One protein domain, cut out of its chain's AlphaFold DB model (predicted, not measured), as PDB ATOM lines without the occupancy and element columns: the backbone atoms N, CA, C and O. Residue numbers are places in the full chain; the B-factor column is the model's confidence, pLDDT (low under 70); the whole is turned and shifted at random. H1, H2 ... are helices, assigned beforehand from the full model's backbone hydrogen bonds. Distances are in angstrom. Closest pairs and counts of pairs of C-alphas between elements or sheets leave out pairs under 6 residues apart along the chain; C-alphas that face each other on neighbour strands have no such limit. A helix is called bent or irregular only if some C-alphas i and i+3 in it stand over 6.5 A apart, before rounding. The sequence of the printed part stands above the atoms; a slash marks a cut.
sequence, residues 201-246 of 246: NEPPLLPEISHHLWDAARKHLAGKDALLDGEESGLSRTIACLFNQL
ATOM      1  N   ASN A 201      33.527  66.012 -70.293       60.94
ATOM      2  CA  ASN A 201      32.332  66.593 -70.923       60.94
ATOM      3  C   ASN A 201      32.636  67.910 -71.651       60.94
ATOM      4  O   ASN A 201      31.936  68.267 -72.593       60.94
ATOM      5  N   GLU A 202      33.688  68.608 -71.224       61.59
ATOM      6  CA  GLU A 202      34.197  69.807 -71.876       61.59
ATOM      7  C   GLU A 202      35.654  69.567 -72.255       61.59
ATOM      8  O   GLU A 202      36.498  69.491 -71.353       61.59
ATOM      9  N   PRO A 203      35.978  69.401 -73.551       63.94
ATOM     10  CA  PRO A 203      37.367  69.299 -73.952       63.94
ATOM     11  C   PRO A 203      38.120  70.520 -73.404       63.94
ATOM     12  O   PRO A 203      37.623  71.642 -73.501       63.94
ATOM     13  N   PRO A 204      39.327  70.342 -72.839       66.38
ATOM     14  CA  PRO A 204      40.133  71.476 -72.382       66.38
ATOM     15  C   PRO A 204      40.510  72.412 -73.543       66.38
ATOM     16  O   PRO A 204      40.964  73.533 -73.326       66.38
ATOM     17  N   LEU A 205      40.344  71.934 -74.777       68.06
ATOM     18  CA  LEU A 205      40.512  72.680 -76.009       68.06
ATOM     19  C   LEU A 205      39.181  73.300 -76.438       68.06
ATOM     20  O   LEU A 205      38.137  72.654 -76.371       68.06
ATOM     21  N   LEU A 206      39.239  74.533 -76.947       77.56
ATOM     22  CA  LEU A 206      38.066  75.208 -77.500       77.56
ATOM     23  C   LEU A 206      37.384  74.336 -78.579       77.56
ATOM     24  O   LEU A 206      38.086  73.657 -79.345       77.56
ATOM     25  N   PRO A 207      36.039  74.348 -78.665       73.12
ATOM     26  CA  PRO A 207      35.288  73.558 -79.638       73.12
ATOM     27  C   PRO A 207      35.740  73.762 -81.087       73.12
ATOM     28  O   PRO A 207      35.819  72.777 -81.821       73.12
ATOM     29  N   GLU A 208      36.105  74.988 -81.485       76.50
ATOM     30  CA  GLU A 208      36.605  75.279 -82.835       76.50
ATOM     31  C   GLU A 208      37.885  74.489 -83.147       76.50
ATOM     32  O   GLU A 208      37.976  73.796 -84.158       76.50
ATOM     33  N   ILE A 209      38.856  74.516 -82.230       76.81
ATOM     34  CA  ILE A 209      40.147  73.830 -82.382       76.81
ATOM     35  C   ILE A 209      39.938  72.313 -82.427       76.81
ATOM     36  O   ILE A 209      40.531  71.619 -83.252       76.81
ATOM     37  N   SER A 210      39.074  71.798 -81.549       78.00
ATOM     38  CA  SER A 210      38.754  70.370 -81.485       78.00
ATOM     39  C   SER A 210      38.092  69.877 -82.775       78.00
ATOM     40  O   SER A 210      38.419  68.793 -83.260       78.00
ATOM     41  N   HIS A 211      37.177  70.672 -83.342       75.69
ATOM     42  CA  HIS A 211      36.495  70.343 -84.590       75.69
ATOM     43  C   HIS A 211      37.467  70.299 -85.769       75.69
ATOM     44  O   HIS A 211      37.475  69.315 -86.508       75.69
ATOM     45  N   HIS A 212      38.325  71.316 -85.898       77.94
ATOM     46  CA  HIS A 212      39.338  71.377 -86.952       77.94
ATOM     47  C   HIS A 212      40.304  70.193 -86.870       77.94
ATOM     48  O   HIS A 212      40.484  69.489 -87.862       77.94
ATOM     49  N   LEU A 213      40.848  69.900 -85.681       77.00
ATOM     50  CA  LEU A 213      41.719  68.738 -85.448       77.00
ATOM     51  C   LEU A 213      41.051  67.419 -85.845       77.00
ATOM     52  O   LEU A 213      41.666  66.593 -86.515       77.00
ATOM     53  N   TRP A 214      39.796  67.212 -85.441       77.75
ATOM     54  CA  TRP A 214      39.070  65.984 -85.757       77.75
ATOM     55  C   TRP A 214      38.779  65.844 -87.255       77.75
ATOM     56  O   TRP A 214      38.851  64.742 -87.808       77.75
ATOM     57  N   ASP A 215      38.469  66.950 -87.931       75.19
ATOM     58  CA  ASP A 215      38.220  66.950 -89.369       75.19
ATOM     59  C   ASP A 215      39.504  66.712 -90.175       75.19
ATOM     60  O   ASP A 215      39.513  65.872 -91.076       75.19
ATOM     61  N   ALA A 216      40.608  67.368 -89.807       73.94
ATOM     62  CA  ALA A 216      41.911  67.149 -90.431       73.94
ATOM     63  C   ALA A 216      42.440  65.732 -90.187       73.94
ATOM     64  O   ALA A 216      42.869  65.079 -91.134       73.94
ATOM     65  N   ALA A 217      42.318  65.206 -88.964       72.75
ATOM     66  CA  ALA A 217      42.693  63.828 -88.660       72.75
ATOM     67  C   ALA A 217      41.905  62.824 -89.512       72.75
ATOM     68  O   ALA A 217      42.501  61.921 -90.094       72.75
ATOM     69  N   ARG A 218      40.582  62.992 -89.655       74.31
ATOM     70  CA  ARG A 218      39.773  62.126 -90.532       74.31
ATOM     71  C   ARG A 218      40.172  62.223 -91.996       74.31
ATOM     72  O   ARG A 218      40.164  61.204 -92.680       74.31
ATOM     73  N   LYS A 219      40.466  63.424 -92.494       74.31
ATOM     74  CA  LYS A 219      40.889  63.622 -93.885       74.31
ATOM     75  C   LYS A 219      42.256  62.973 -94.130       74.31
ATOM     76  O   LYS A 219      42.359  62.187 -95.065       74.31
ATOM     77  N   HIS A 220      43.214  63.168 -93.223       72.38
ATOM     78  CA  HIS A 220      44.520  62.501 -93.244       72.38
ATOM     79  C   HIS A 220      44.387  60.968 -93.227       72.38
ATOM     80  O   HIS A 220      44.916  60.285 -94.097       72.38
ATOM     81  N   LEU A 221      43.586  60.413 -92.309       69.75
ATOM     82  CA  LEU A 221      43.268  58.975 -92.263       69.75
ATOM     83  C   LEU A 221      42.607  58.457 -93.550       69.75
ATOM     84  O   LEU A 221      42.751  57.287 -93.889       69.75
ATOM     85  N   ALA A 222      41.876  59.311 -94.264       74.19
ATOM     86  CA  ALA A 222      41.246  58.983 -95.537       74.19
ATOM     87  C   ALA A 222      42.158  59.232 -96.758       74.19
ATOM     88  O   ALA A 222      41.652  59.219 -97.882       74.19
ATOM     89  N   GLY A 223      43.455  59.512 -96.560       68.44
ATOM     90  CA  GLY A 223      44.408  59.834 -97.631       68.44
ATOM     91  C   GLY A 223      44.093  61.141 -98.367       68.44
ATOM     92  O   GLY A 223      44.533  61.357 -99.492       68.44
ATOM     93  N   LYS A 224      43.260  61.996 -97.767       69.88
ATOM     94  CA  LYS A 224      42.957  63.340 -98.248       69.88
ATOM     95  C   LYS A 224      43.795  64.291 -97.414       69.88
ATOM     96  O   LYS A 224      43.366  64.675 -96.330       69.88
ATOM     97  N   ASP A 225      44.974  64.654 -97.898       62.78
ATOM     98  CA  ASP A 225      45.838  65.593 -97.185       62.78
ATOM     99  C   ASP A 225      45.128  66.941 -97.058       62.78
ATOM    100  O   ASP A 225      45.004  67.715 -98.007       62.78
ATOM    101  N   ALA A 226      44.587  67.193 -95.872       63.44
ATOM    102  CA  ALA A 226      43.931  68.438 -95.541       63.44
ATOM    103  C   ALA A 226      44.774  69.138 -94.491       63.44
ATOM    104  O   ALA A 226      44.845  68.694 -93.345       63.44
ATOM    105  N   LEU A 227      45.410  70.232 -94.905       64.50
ATOM    106  CA  LEU A 227      46.087  71.120 -93.977       64.50
ATOM    107  C   LEU A 227      45.061  71.705 -93.005       64.50
ATOM    108  O   LEU A 227      43.972  72.124 -93.403       64.50
ATOM    109  N   LEU A 228      45.427  71.746 -91.727       71.75
ATOM    110  CA  LEU A 228      44.697  72.538 -90.751       71.75
ATOM    111  C   LEU A 228      44.863  74.020 -91.078       71.75
ATOM    112  O   LEU A 228      45.990  74.521 -91.119       71.75
ATOM    113  N   ASP A 229      43.739  74.716 -91.235       66.19
ATOM    114  CA  ASP A 229      43.706  76.171 -91.297       66.19
ATOM    115  C   ASP A 229      43.706  76.732 -89.871       66.19
ATOM    116  O   ASP A 229      42.811  76.476 -89.062       66.19
ATOM    117  N   GLY A 230      44.752  77.486 -89.535       65.25
ATOM    118  CA  GLY A 230      44.841  78.171 -88.251       65.25
ATOM    119  C   GLY A 230      43.960  79.418 -88.245       65.25
ATOM    120  O   GLY A 230      44.320  80.420 -88.858       65.25
ATOM    121  N   GLU A 231      42.835  79.373 -87.534       67.25
ATOM    122  CA  GLU A 231      42.029  80.564 -87.225       67.25
ATOM    123  C   GLU A 231      42.833  81.635 -86.450       67.25
ATOM    124  O   GLU A 231      43.925  81.373 -85.940       67.25
ATOM    125  N   GLU A 232      42.278  82.849 -86.310       60.72
ATOM    126  CA  GLU A 232      42.961  84.045 -85.773       60.72
ATOM    127  C   GLU A 232      43.555  83.899 -84.357       60.72
ATOM    128  O   GLU A 232      44.389  84.713 -83.945       60.72
ATOM    129  N   SER A 233      43.173  82.873 -83.590       68.12
ATOM    130  CA  SER A 233      43.740  82.656 -82.259       68.12
ATOM    131  C   SER A 233      45.168  82.097 -82.330       68.12
ATOM    132  O   SER A 233      45.473  81.150 -83.056       68.12
ATOM    133  N   GLY A 234      46.073  82.651 -81.513       71.62
ATOM    134  CA  GLY A 234      47.478  82.223 -81.485       71.62
ATOM    135  C   GLY A 234      47.663  80.731 -81.181       71.62
ATOM    136  O   GLY A 234      48.568  80.106 -81.729       71.62
ATOM    137  N   LEU A 235      46.774  80.148 -80.370       71.44
ATOM    138  CA  LEU A 235      46.766  78.718 -80.062       71.44
ATOM    139  C   LEU A 235      46.380  77.870 -81.285       71.44
ATOM    140  O   LEU A 235      47.056  76.880 -81.565       71.44
ATOM    141  N   SER A 236      45.353  78.280 -82.038       70.62
ATOM    142  CA  SER A 236      44.926  77.599 -83.268       70.62
ATOM    143  C   SER A 236      46.050  77.575 -84.307       70.62
ATOM    144  O   SER A 236      46.390  76.516 -84.834       70.62
ATOM    145  N   ARG A 237      46.742  78.708 -84.501       75.88
ATOM    146  CA  ARG A 237      47.888  78.790 -85.418       75.88
ATOM    147  C   ARG A 237      49.044  77.867 -85.022       75.88
ATOM    148  O   ARG A 237      49.655  77.250 -85.891       75.88
ATOM    149  N   THR A 238      49.364  77.771 -83.730       75.69
ATOM    150  CA  THR A 238      50.421  76.866 -83.245       75.69
ATOM    151  C   THR A 238      50.054  75.400 -83.471       75.69
ATOM    152  O   THR A 238      50.904  74.630 -83.911       75.69
ATOM    153  N   ILE A 239      48.799  75.023 -83.219       76.50
ATOM    154  CA  ILE A 239      48.310  73.652 -83.412       76.50
ATOM    155  C   ILE A 239      48.309  73.273 -84.896       76.50
ATOM    156  O   ILE A 239      48.830  72.217 -85.242       76.50
ATOM    157  N   ALA A 240      47.811  74.152 -85.769       74.56
ATOM    158  CA  ALA A 240      47.841  73.942 -87.215       74.56
ATOM    159  C   ALA A 240      49.272  73.726 -87.730       74.56
ATOM    160  O   ALA A 240      49.533  72.814 -88.511       74.56
ATOM    161  N   CYS A 241      50.226  74.524 -87.242       73.44
ATOM    162  CA  CYS A 241      51.622  74.415 -87.650       73.44
ATOM    163  C   CYS A 241      52.269  73.093 -87.203       73.44
ATOM    164  O   CYS A 241      53.001  72.499 -87.984       73.44
ATOM    165  N   LEU A 242      51.985  72.621 -85.982       75.31
ATOM    166  CA  LEU A 242      52.495  71.339 -85.481       75.31
ATOM    167  C   LEU A 242      51.899  70.145 -86.228       75.31
ATOM    168  O   LEU A 242      52.620  69.216 -86.565       75.31
ATOM    169  N   PHE A 243      50.592  70.172 -86.482       73.12
ATOM    170  CA  PHE A 243      49.899  69.073 -87.144       73.12
ATOM    171  C   PHE A 243      50.317  68.926 -88.607       73.12
ATOM    172  O   PHE A 243      50.568  67.821 -89.059       73.12
ATOM    173  N   ASN A 244      50.460  70.039 -89.329       77.38
ATOM    174  CA  ASN A 244      50.869  70.031 -90.737       77.38
ATOM    175  C   ASN A 244      52.361  69.680 -90.939       77.38
ATOM    176  O   ASN A 244      52.829  69.666 -92.073       77.38
ATOM    177  N   GLN A 245      53.125  69.495 -89.858       73.44
ATOM    178  CA  GLN A 245      54.537  69.093 -89.880       73.44
ATOM    179  C   GLN A 245      54.761  67.623 -89.482       73.44
ATOM    180  O   GLN A 245      55.910  67.179 -89.519       73.44
ATOM    181  N   LEU A 246      53.709  66.913 -89.056       60.75
ATOM    182  CA  LEU A 246      53.717  65.461 -88.833       60.75
ATOM    183  C   LEU A 246      53.575  64.724 -90.165       60.75
ATOM    184  O   LEU A 246      54.202  63.649 -90.269       60.75
TER     185      LEU A 246
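Overview. This is residues 201 to 246 of the 246 residues of an uncharacterized protein of Jimgerdemannia flammicorona (UniProt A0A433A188). Two helices, H1 and the shorter H2, lie side by side and run the same way, loosely paired with a gap between them, and a long link of residues 222 to 233 folds back from the end of H1 to the beginning of H2. Residues 201 to 206 lead into H1 from the side away from H2. The printed part has 46 residues, with two named helices in the order H1, H2 and no named strand; its class is all helix. The whole is compact, with a radius of gyration of the C-alphas of 10.5 A, and its C-alphas span 28 by 24 by 15 A.

Arrangement. H1, residues 207 to 221, and H2, residues 234 to 243, are close but not clearly touching, with 1 pair of C-alphas within 8 A. That closest pair is Ile 209 and Ser 236, whose C-alphas are 6.2 A apart. The helices' centres are 12.3 A apart. Their lines stand at a shallow tilt of 13 degrees, the same way. In H1 and H2 every O i to N i+4 pair is within hydrogen-bond range.

Along the chain. After residues 201 to 206, H1 begins with C-alpha 207 at (35.288, 73.558, -79.638) and ends with C-alpha 221 at (43.268, 58.975, -92.263), 20.9 A from first to last C-alpha. H2 begins with C-alpha 234 at (47.478, 82.223, -81.485) and ends with C-alpha 243 at (49.899, 69.073, -87.144), 14.5 A long. Neither helix is bent.

Size, cuts and confidence. The two C-alphas farthest apart, those of Asn 201 and Gly 223, are 30.1 A apart. The printed part has no cut and ends at Leu 246, the chain's last residue. The link from H1 to H2 is long, with 12 residues. The mean pLDDT of the printed part is 71.2; 17 residues are under 70, namely residues 201 to 205, 221, 223 to 227, 229 to 233 and 246.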